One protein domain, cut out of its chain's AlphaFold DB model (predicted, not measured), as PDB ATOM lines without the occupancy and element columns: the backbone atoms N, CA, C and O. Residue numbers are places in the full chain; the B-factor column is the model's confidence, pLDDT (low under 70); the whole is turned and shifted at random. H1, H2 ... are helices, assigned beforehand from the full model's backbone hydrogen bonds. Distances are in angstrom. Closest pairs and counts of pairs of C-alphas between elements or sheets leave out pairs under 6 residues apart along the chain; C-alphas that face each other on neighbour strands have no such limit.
ATOM      1  N   ILE A  13      -9.353 -64.589  25.812       76.25
ATOM      2  CA  ILE A  13      -8.684 -63.393  26.348       76.25
ATOM      3  C   ILE A  13      -7.239 -63.304  25.842       76.25
ATOM      4  O   ILE A  13      -6.823 -62.249  25.375       76.25
ATOM      5  N   LEU A  14      -6.488 -64.412  25.868       74.06
ATOM      6  CA  LEU A  14      -5.107 -64.440  25.377       74.06
ATOM      7  C   LEU A  14      -5.018 -64.077  23.886       74.06
ATOM      8  O   LEU A  14      -4.175 -63.272  23.499       74.06
ATOM      9  N   VAL A  15      -5.902 -64.635  23.051       76.94
ATOM     10  CA  VAL A  15      -5.953 -64.319  21.614       76.94
ATOM     11  C   VAL A  15      -6.272 -62.840  21.386       76.94
ATOM     12  O   VAL A  15      -5.639 -62.205  20.547       76.94
ATOM     13  N   LEU A  16      -7.202 -62.273  22.157       72.94
ATOM     14  CA  LEU A  16      -7.587 -60.868  22.031       72.94
ATOM     15  C   LEU A  16      -6.445 -59.926  22.444       72.94
ATOM     16  O   LEU A  16      -6.159 -58.969  21.731       72.94
ATOM     17  N   VAL A  17      -5.725 -60.240  23.526       79.00
ATOM     18  CA  VAL A  17      -4.522 -59.495  23.937       79.00
ATOM     19  C   VAL A  17      -3.441 -59.554  22.854       79.00
ATOM     20  O   VAL A  17      -2.888 -58.520  22.485       79.00
ATOM     21  N   MET A  18      -3.169 -60.735  22.294       77.06
ATOM     22  CA  MET A  18      -2.167 -60.893  21.232       77.06
ATOM     23  C   MET A  18      -2.543 -60.130  19.956       77.06
ATOM     24  O   MET A  18      -1.674 -59.524  19.331       77.06
ATOM     25  N   ALA A  19      -3.827 -60.110  19.587       70.69
ATOM     26  CA  ALA A  19      -4.316 -59.341  18.445       70.69
ATOM     27  C   ALA A  19      -4.130 -57.830  18.652       70.69
ATOM     28  O   ALA A  19      -3.664 -57.136  17.749       70.69
ATOM     29  N   VAL A  20      -4.421 -57.330  19.857       74.44
ATOM     30  CA  VAL A  20      -4.197 -55.925  20.223       74.44
ATOM     31  C   VAL A  20      -2.708 -55.577  20.157       74.44
ATOM     32  O   VAL A  20      -2.340 -54.585  19.531       74.44
ATOM     33  N   VAL A  21      -1.833 -56.413  20.722       81.69
ATOM     34  CA  VAL A  21      -0.373 -56.207  20.669       81.69
ATOM     35  C   VAL A  21       0.138 -56.185  19.227       81.69
ATOM     36  O   VAL A  21       0.909 -55.296  18.866       81.69
ATOM     37  N   ALA A  22      -0.312 -57.118  18.385       78.12
ATOM     38  CA  ALA A  22       0.067 -57.158  16.976       78.12
ATOM     39  C   ALA A  22      -0.400 -55.906  16.217       78.12
ATOM     40  O   ALA A  22       0.359 -55.346  15.428       78.12
ATOM     41  N   PHE A  23      -1.616 -55.423  16.491       72.06
ATOM     42  CA  PHE A  23      -2.132 -54.191  15.900       72.06
ATOM     43  C   PHE A  23      -1.281 -52.973  16.287       72.06
ATOM     44  O   PHE A  23      -0.844 -52.227  15.411       72.06
ATOM     45  N   PHE A  24      -0.966 -52.808  17.574       75.62
ATOM     46  CA  PHE A  24      -0.082 -51.730  18.024       75.62
ATOM     47  C   PHE A  24       1.317 -51.832  17.407       75.62
ATOM     48  O   PHE A  24       1.871 -50.814  16.996       75.62
ATOM     49  N   ALA A  25       1.870 -53.041  17.275       79.44
ATOM     50  CA  ALA A  25       3.161 -53.249  16.625       79.44
ATOM     51  C   ALA A  25       3.145 -52.835  15.143       79.44
ATOM     52  O   ALA A  25       4.102 -52.220  14.676       79.44
ATOM     53  N   LEU A  26       2.060 -53.111  14.412       80.50
ATOM     54  CA  LEU A  26       1.900 -52.683  13.018       80.50
ATOM     55  C   LEU A  26       1.771 -51.165  12.897       80.50
ATOM     56  O   LEU A  26       2.449 -50.558  12.069       80.50
ATOM     57  N   VAL A  27       0.941 -50.548  13.740       80.50
ATOM     58  CA  VAL A  27       0.715 -49.097  13.740       80.50
ATOM     59  C   VAL A  27       2.004 -48.345  14.072       80.50
ATOM     60  O   VAL A  27       2.453 -47.503  13.293       80.50
ATOM     61  N   ILE A  28       2.648 -48.689  15.190       84.06
ATOM     62  CA  ILE A  28       3.905 -48.061  15.620       84.06
ATOM     63  C   ILE A  28       5.022 -48.378  14.620       84.06
ATOM     64  O   ILE A  28       5.829 -47.508  14.295       84.06
ATOM     65  N   GLY A  29       5.049 -49.603  14.088       87.19
ATOM     66  CA  GLY A  29       6.021 -50.039  13.092       87.19
ATOM     67  C   GLY A  29       5.937 -49.240  11.796       87.19
ATOM     68  O   GLY A  29       6.964 -48.752  11.324       87.19
ATOM     69  N   LYS A  30       4.735 -49.044  11.235       88.38
ATOM     70  CA  LYS A  30       4.548 -48.219  10.030       88.38
ATOM     71  C   LYS A  30       4.867 -46.756  10.311       88.38
ATOM     72  O   LYS A  30       5.580 -46.143   9.522       88.38
ATOM     73  N   TRP A  31       4.410 -46.221  11.441       90.94
ATOM     74  CA  TRP A  31       4.736 -44.856  11.843       90.94
ATOM     75  C   TRP A  31       6.257 -44.629  11.911       90.94
ATOM     76  O   TRP A  31       6.783 -43.702  11.295       90.94
ATOM     77  N   TYR A  32       6.985 -45.525  12.580       93.38
ATOM     78  CA  TYR A  32       8.442 -45.458  12.676       93.38
ATOM     79  C   TYR A  32       9.114 -45.641  11.309       93.38
ATOM     80  O   TYR A  32      10.053 -44.918  10.973       93.38
ATOM     81  N   HIS A  33       8.632 -46.593  10.504       93.12
ATOM     82  CA  HIS A  33       9.163 -46.848   9.170       93.12
ATOM     83  C   HIS A  33       9.083 -45.600   8.293       93.12
ATOM     84  O   HIS A  33      10.096 -45.210   7.711       93.12
ATOM     85  N   THR A  34       7.917 -44.955   8.219       90.00
ATOM     86  CA  THR A  34       7.772 -43.732   7.428       90.00
ATOM     87  C   THR A  34       8.677 -42.630   7.983       90.00
ATOM     88  O   THR A  34       9.467 -42.066   7.230       90.00
ATOM     89  N   ALA A  35       8.654 -42.389   9.300       90.88
ATOM     90  CA  ALA A  35       9.450 -41.329   9.919       90.88
ATOM     91  C   ALA A  35      10.956 -41.471   9.648       90.88
ATOM     92  O   ALA A  35      11.620 -40.503   9.280       90.88
ATOM     93  N   ALA A  36      11.502 -42.677   9.812       93.62
ATOM     94  CA  ALA A  36      12.945 -42.886   9.918       93.62
ATOM     95  C   ALA A  36      13.591 -43.607   8.729       93.62
ATOM     96  O   ALA A  36      14.808 -43.518   8.566       93.62
ATOM     97  N   ARG A  37      12.830 -44.344   7.911       92.00
ATOM     98  CA  ARG A  37      13.408 -45.267   6.914       92.00
ATOM     99  C   ARG A  37      12.917 -45.057   5.497       92.00
ATOM    100  O   ARG A  37      13.694 -45.236   4.567       92.00
ATOM    101  N   GLU A  38      11.656 -44.688   5.330       91.25
ATOM    102  CA  GLU A  38      11.050 -44.595   4.006       91.25
ATOM    103  C   GLU A  38      11.761 -43.537   3.143       91.25
ATOM    104  O   GLU A  38      11.988 -42.432   3.646       91.25
ATOM    105  N   PRO A  39      12.186 -43.857   1.906       90.69
ATOM    106  CA  PRO A  39      12.992 -42.953   1.088       90.69
ATOM    107  C   PRO A  39      12.310 -41.604   0.857       90.69
ATOM    108  O   PRO A  39      11.116 -41.549   0.581       90.69
ATOM    109  N   ILE A  40      13.087 -40.525   0.940       86.56
ATOM    110  CA  ILE A  40      12.614 -39.174   0.635       86.56
ATOM    111  C   ILE A  40      12.988 -38.850  -0.807       86.56
ATOM    112  O   ILE A  40      14.136 -39.026  -1.215       86.56
ATOM    113  N   ASP A  41      12.008 -38.376  -1.568       82.25
ATOM    114  CA  ASP A  41      12.187 -37.955  -2.951       82.25
ATOM    115  C   ASP A  41      13.093 -36.711  -3.002       82.25
ATOM    116  O   ASP A  41      12.821 -35.694  -2.363       82.25
ATOM    117  N   ALA A  42      14.185 -36.778  -3.765       80.44
ATOM    118  CA  ALA A  42      15.168 -35.695  -3.849       80.44
ATOM    119  C   ALA A  42      14.653 -34.439  -4.583       80.44
ATOM    120  O   ALA A  42      15.282 -33.384  -4.513       80.44
ATOM    121  N   GLN A  43      13.531 -34.536  -5.301       76.19
ATOM    122  CA  GLN A  43      12.880 -33.414  -5.978       76.19
ATOM    123  C   GLN A  43      11.671 -32.900  -5.192       76.19
ATOM    124  O   GLN A  43      11.451 -31.692  -5.124       76.19
ATOM    125  N   ARG A  44      10.883 -33.810  -4.609       68.19
ATOM    126  CA  ARG A  44       9.595 -33.500  -3.964       68.19
ATOM    127  C   ARG A  44       9.646 -33.467  -2.435       68.19
ATOM    128  O   ARG A  44       8.656 -33.089  -1.812       68.19
ATOM    129  N   GLY A  45      10.773 -33.834  -1.827       81.06
ATOM    130  CA  GLY A  45      10.914 -33.889  -0.377       81.06
ATOM    131  C   GLY A  45       9.979 -34.923   0.248       81.06
ATOM    132  O   GLY A  45       9.679 -35.960  -0.353       81.06
ATOM    133  N   VAL A  46       9.498 -34.651   1.462       80.50
ATOM    134  CA  VAL A  46       8.592 -35.567   2.175       80.50
ATOM    135  C   VAL A  46       7.252 -35.744   1.471       80.50
ATOM    136  O   VAL A  46       6.658 -36.811   1.575       80.50
ATOM    137  N   TYR A  47       6.799 -34.758   0.692       77.25
ATOM    138  CA  TYR A  47       5.551 -34.850  -0.079       77.25
ATOM    139  C   TYR A  47       5.622 -35.859  -1.236       77.25
ATOM    140  O   TYR A  47       4.609 -36.151  -1.863       77.25
ATOM    141  N   GLY A  48       6.811 -36.390  -1.539       75.06
ATOM    142  CA  GLY A  48       6.984 -37.506  -2.465       75.06
ATOM    143  C   GLY A  48       6.898 -38.891  -1.816       75.06
ATOM    144  O   GLY A  48       7.014 -39.871  -2.546       75.06
ATOM    145  N   MET A  49       6.741 -38.986  -0.489       81.62
ATOM    146  CA  MET A  49       6.712 -40.261   0.236       81.62
ATOM    147  C   MET A  49       5.317 -40.894   0.200       81.62
ATOM    148  O   MET A  49       4.343 -40.277   0.632       81.62
ATOM    149  N   ASP A  50       5.234 -42.157  -0.217       79.38
ATOM    150  CA  ASP A  50       3.971 -42.909  -0.307       79.38
ATOM    151  C   ASP A  50       3.266 -43.045   1.054       79.38
ATOM    152  O   ASP A  50       2.042 -43.079   1.158       79.38
ATOM    153  N   GLY A  51       4.042 -43.135   2.130       78.56
ATOM    154  CA  GLY A  51       3.566 -43.316   3.491       78.56
ATOM    155  C   GLY A  51       3.233 -42.029   4.235       78.56
ATOM    156  O   GLY A  51       2.841 -42.145   5.398       78.56
ATOM    157  N   LEU A  52       3.410 -40.840   3.639       82.12
ATOM    158  CA  LEU A  52       3.277 -39.566   4.359       82.12
ATOM    159  C   LEU A  52       1.861 -39.358   4.908       82.12
ATOM    160  O   LEU A  52       1.718 -39.027   6.080       82.12
ATOM    161  N   GLU A  53       0.824 -39.584   4.100       75.06
ATOM    162  CA  GLU A  53      -0.571 -39.365   4.518       75.06
ATOM    163  C   GLU A  53      -0.951 -40.252   5.710       75.06
ATOM    164  O   GLU A  53      -1.459 -39.766   6.721       75.06
ATOM    165  N   ILE A  54      -0.614 -41.545   5.632       75.38
ATOM    166  CA  ILE A  54      -0.815 -42.500   6.732       75.38
ATOM    167  C   ILE A  54      -0.017 -42.053   7.956       75.38
ATOM    168  O   ILE A  54      -0.504 -42.103   9.083       75.38
ATOM    169  N   TRP A  55       1.223 -41.615   7.754       86.69
ATOM    170  CA  TRP A  55       2.067 -41.177   8.849       86.69
ATOM    171  C   TRP A  55       1.509 -39.944   9.559       86.69
ATOM    172  O   TRP A  55       1.555 -39.930  10.783       86.69
ATOM    173  N   ILE A  56       0.943 -38.961   8.848       78.88
ATOM    174  CA  ILE A  56       0.332 -37.765   9.454       78.88
ATOM    175  C   ILE A  56      -0.791 -38.167  10.419       78.88
ATOM    176  O   ILE A  56      -0.773 -37.744  11.578       78.88
ATOM    177  N   ASP A  57      -1.718 -39.028   9.986       73.56
ATOM    178  CA  ASP A  57      -2.822 -39.502  10.837       73.56
ATOM    179  C   ASP A  57      -2.310 -40.304  12.044       73.56
ATOM    180  O   ASP A  57      -2.716 -40.063  13.185       73.56
ATOM    181  N   LEU A  58      -1.348 -41.208  11.829       77.69
ATOM    182  CA  LEU A  58      -0.742 -41.970  12.923       77.69
ATOM    183  C   LEU A  58      -0.004 -41.060  13.913       77.69
ATOM    184  O   LEU A  58      -0.126 -41.235  15.124       77.69
ATOM    185  N   ASN A  59       0.739 -40.071  13.417       82.44
ATOM    186  CA  ASN A  59       1.529 -39.145  14.222       82.44
ATOM    187  C   ASN A  59       0.643 -38.228  15.079       82.44
ATOM    188  O   ASN A  59       1.003 -37.923  16.215       82.44
ATOM    189  N   ALA A  60      -0.533 -37.833  14.581       75.00
ATOM    190  CA  ALA A  60      -1.503 -37.038  15.334       75.00
ATOM    191  C   ALA A  60      -2.039 -37.769  16.580       75.00
ATOM    192  O   ALA A  60      -2.377 -37.123  17.574       75.00
ATOM    193  N   ARG A  61      -2.076 -39.108  16.539       75.00
ATOM    194  CA  ARG A  61      -2.567 -39.987  17.616       75.00
ATOM    195  C   ARG A  61      -1.467 -40.440  18.582       75.00
ATOM    196  O   ARG A  61      -1.765 -41.057  19.604       75.00
ATOM    197  N   MET A  62      -0.204 -40.154  18.268       77.25
ATOM    198  CA  MET A  62       0.926 -40.479  19.132       77.25
ATOM    199  C   MET A  62       1.012 -39.527  20.337       77.25
ATOM    200  O   MET A  62       0.633 -38.356  20.239       77.25
ATOM    201  N   PRO A  63       1.578 -39.980  21.473       78.12
ATOM    202  CA  PRO A  63       1.945 -39.089  22.568       78.12
ATOM    203  C   PRO A  63       2.850 -37.946  22.088       78.12
ATOM    204  O   PRO A  63       3.650 -38.130  21.169       78.12
ATOM    205  N   ALA A  64       2.779 -36.785  22.749       76.94
ATOM    206  CA  ALA A  64       3.467 -35.566  22.311       76.94
ATOM    207  C   ALA A  64       4.967 -35.766  22.023       76.94
ATOM    208  O   ALA A  64       5.439 -35.325  20.978       76.94
ATOM    209  N   PHE A  65       5.683 -36.497  22.887       81.12
ATOM    210  CA  PHE A  65       7.112 -36.776  22.707       81.12
ATOM    211  C   PHE A  65       7.403 -37.577  21.427       81.12
ATOM    212  O   PHE A  65       8.375 -37.311  20.724       81.12
ATOM    213  N   ALA A  66       6.558 -38.563  21.109       83.44
ATOM    214  CA  ALA A  66       6.723 -39.396  19.928       83.44
ATOM    215  C   ALA A  66       6.384 -38.585  18.679       83.44
ATOM    216  O   ALA A  66       7.146 -38.600  17.719       83.44
ATOM    217  N   ARG A  67       5.300 -37.804  18.732       83.00
ATOM    218  CA  ARG A  67       4.889 -36.908  17.651       83.00
ATOM    219  C   ARG A  67       5.986 -35.916  17.256       83.00
ATOM    220  O   ARG A  67       6.273 -35.751  16.070       83.00
ATOM    221  N   GLU A  68       6.605 -35.291  18.256       82.88
ATOM    222  CA  GLU A  68       7.722 -34.361  18.081       82.88
ATOM    223  C   GLU A  68       8.945 -35.064  17.482       82.88
ATOM    224  O   GLU A  68       9.497 -34.603  16.481       82.88
ATOM    225  N   TRP A  69       9.317 -36.226  18.030       89.50
ATOM    226  CA  TRP A  69      10.413 -37.030  17.492       89.50
ATOM    227  C   TRP A  69      10.186 -37.397  16.023       89.50
ATOM    228  O   TRP A  69      11.080 -37.213  15.196       89.50
ATOM    229  N   GLY A  70       8.993 -37.888  15.678       88.94
ATOM    230  CA  GLY A  70       8.690 -38.354  14.329       88.94
ATOM    231  C   GLY A  70       8.789 -37.223  13.312       88.94
ATOM    232  O   GLY A  70       9.367 -37.399  12.239       88.94
ATOM    233  N   CYS A  71       8.284 -36.044  13.672       85.00
ATOM    234  CA  CYS A  71       8.334 -34.893  12.786       85.00
ATOM    235  C   CYS A  71       9.747 -34.326  12.625       85.00
ATOM    236  O   CYS A  71      10.191 -34.095  11.498       85.00
ATOM    237  N   ASN A  72      10.486 -34.157  13.725       87.12
ATOM    238  CA  ASN A  72      11.873 -33.694  13.661       87.12
ATOM    239  C   ASN A  72      12.740 -34.660  12.845       87.12
ATOM    240  O   ASN A  72      13.531 -34.219  12.013       87.12
ATOM    241  N   THR A  73      12.507 -35.967  12.988       91.56
ATOM    242  CA  THR A  73      13.187 -36.995  12.190       91.56
ATOM    243  C   THR A  73      12.915 -36.815  10.695       91.56
ATOM    244  O   THR A  73      13.856 -36.790   9.903       91.56
ATOM    245  N   LEU A  74      11.655 -36.635  10.279       89.62
ATOM    246  CA  LEU A  74      11.337 -36.382   8.868       89.62
ATOM    247  C   LEU A  74      11.975 -35.088   8.359       89.62
ATOM    248  O   LEU A  74      12.533 -35.068   7.264       89.62
ATOM    249  N   ARG A  75      11.933 -34.020   9.157       86.62
ATOM    250  CA  ARG A  75      12.503 -32.716   8.809       86.62
ATOM    251  C   ARG A  75      14.007 -32.778   8.597       86.62
ATOM    252  O   ARG A  75      14.506 -32.233   7.614       86.62
ATOM    253  N   GLU A  76      14.731 -33.437   9.490       89.81
ATOM    254  CA  GLU A  76      16.175 -33.621   9.356       89.81
ATOM    255  C   GLU A  76      16.519 -34.463   8.131       89.81
ATOM    256  O   GLU A  76      17.390 -34.088   7.343       89.81
ATOM    257  N   ARG A  77      15.796 -35.565   7.920       91.94
ATOM    258  CA  ARG A  77      16.004 -36.434   6.757       91.94
ATOM    259  C   ARG A  77      15.708 -35.710   5.448       91.94
ATOM    260  O   ARG A  77      16.469 -35.853   4.495       91.94
ATOM    261  N   GLU A  78      14.657 -34.898   5.404       87.62
ATOM    262  CA  GLU A  78      14.346 -34.071   4.241       87.62
ATOM    263  C   GLU A  78      15.450 -33.057   3.973       87.62
ATOM    264  O   GLU A  78      15.888 -32.901   2.835       87.62
ATOM    265  N   LYS A  79      15.954 -32.416   5.032       88.06
ATOM    266  CA  LYS A  79      17.069 -31.479   4.927       88.06
ATOM    267  C   LYS A  79      18.290 -32.129   4.290       88.06
ATOM    268  O   LYS A  79      18.945 -31.504   3.460       88.06
ATOM    269  N   LEU A  80      18.586 -33.373   4.651       89.12
ATOM    270  CA  LEU A  80      19.673 -34.136   4.045       89.12
ATOM    271  C   LEU A  80      19.375 -34.478   2.578       89.12
ATOM    272  O   LEU A  80      20.235 -34.271   1.725       89.12
ATOM    273  N   ALA A  81      18.159 -34.934   2.275       87.19
ATOM    274  CA  ALA A  81      17.751 -35.311   0.921       87.19
ATOM    275  C   ALA A  81      17.731 -34.124  -0.062       87.19
ATOM    276  O   ALA A  81      18.052 -34.293  -1.235       87.19
ATOM    277  N   LEU A  82      17.401 -32.919   0.416       84.69
ATOM    278  CA  LEU A  82      17.280 -31.702  -0.396       84.69
ATOM    279  C   LEU A  82      18.499 -30.762  -0.298       84.69
ATOM    280  O   LEU A  82      18.400 -29.579  -0.637       84.69
ATOM    281  N   GLY A  83      19.646 -31.242   0.192       84.88
ATOM    282  CA  GLY A  83      20.888 -30.456   0.226       84.88
ATOM    283  C   GLY A  83      20.826 -29.221   1.133       84.88
ATOM    284  O   GLY A  83      21.312 -28.150   0.776       84.88
TER     285      GLY A  83
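AT A GLANCE: This is residues 13 to 83 of the 177 residues of an uncharacterized protein of Pseudorhodobacter sp (UniProt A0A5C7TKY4). One long helix, H1, sticks out as an arm with residues 13 to 26, while its last part packs on a hairpin of two helices, the short H2 and the longer H3. A long loop, residues 37 to 51, leads from the packed end of H1 to H2. The printed part has 71 residues with three named helices, in the order H1, H2, H3, and no named strand; the class is all helix. The whole is loose, with a radius of gyration of the C-alphas of 14.0 A, and spans 51 by 22 by 16 A, the arm of H1 making much of the length.

IN THESE COORDINATES: Find C-alpha 13 at (-8.684, -63.393, 26.348); from there H1, residues 13 to 36, runs 34.0 A to C-alpha 36 at (12.945, -42.886, 9.918). After residues 37 to 51, look for H2 at residues 52 to 60, which is 12.2 A from first to last C-alpha. H3 follows at residues 64 to 81 and runs 25.7 A to C-alpha 81 at (17.751, -35.311, 0.921).

HOW THE PARTS SIT: Start at H1 and look at residues 27 to 35, the part with which it touches H2. The closest C-alphas there are those of Trp 31 and Trp 55, 5.4 A apart, and the two helices run opposite ways at a steep tilt of 61 degrees. Residues 32 to 36 of H1 touch residues 70 to 77 of H3, and their closest C-alphas, those of Ala 35 and Gly 70, are 5.4 A apart. H1 and H3 run the same way at a tilt of 36 degrees, only just steep. H2 and H3 form a helical hairpin: H2 touches residues 66 to 70 of H3, and they run opposite ways at a shallow tilt of 29 degrees. Their closest C-alphas are those of Asn 59 and Arg 67, 5.3 A apart. Among these three pairs one is at a shallow tilt, and the helix packing is only just mostly crossed. In the backbones of H1, H2 and H3, every O i to N i+4 pair is within hydrogen-bond range.

THE WHOLE: The two C-alphas farthest apart are those of Ile 13 and Gly 83, 51.4 A. Without residues 13 to 26, which stand free, you find a body of 57 residues spanning 30 by 19 by 14 A. The link from H1 to H2 is long, with 15 residues; the link from H2 to H3 is tight, with 3. The printed part has no cut. In the B-factor column the mean pLDDT of the printed part is 82.4, and in this model residue 44 alone is under 70.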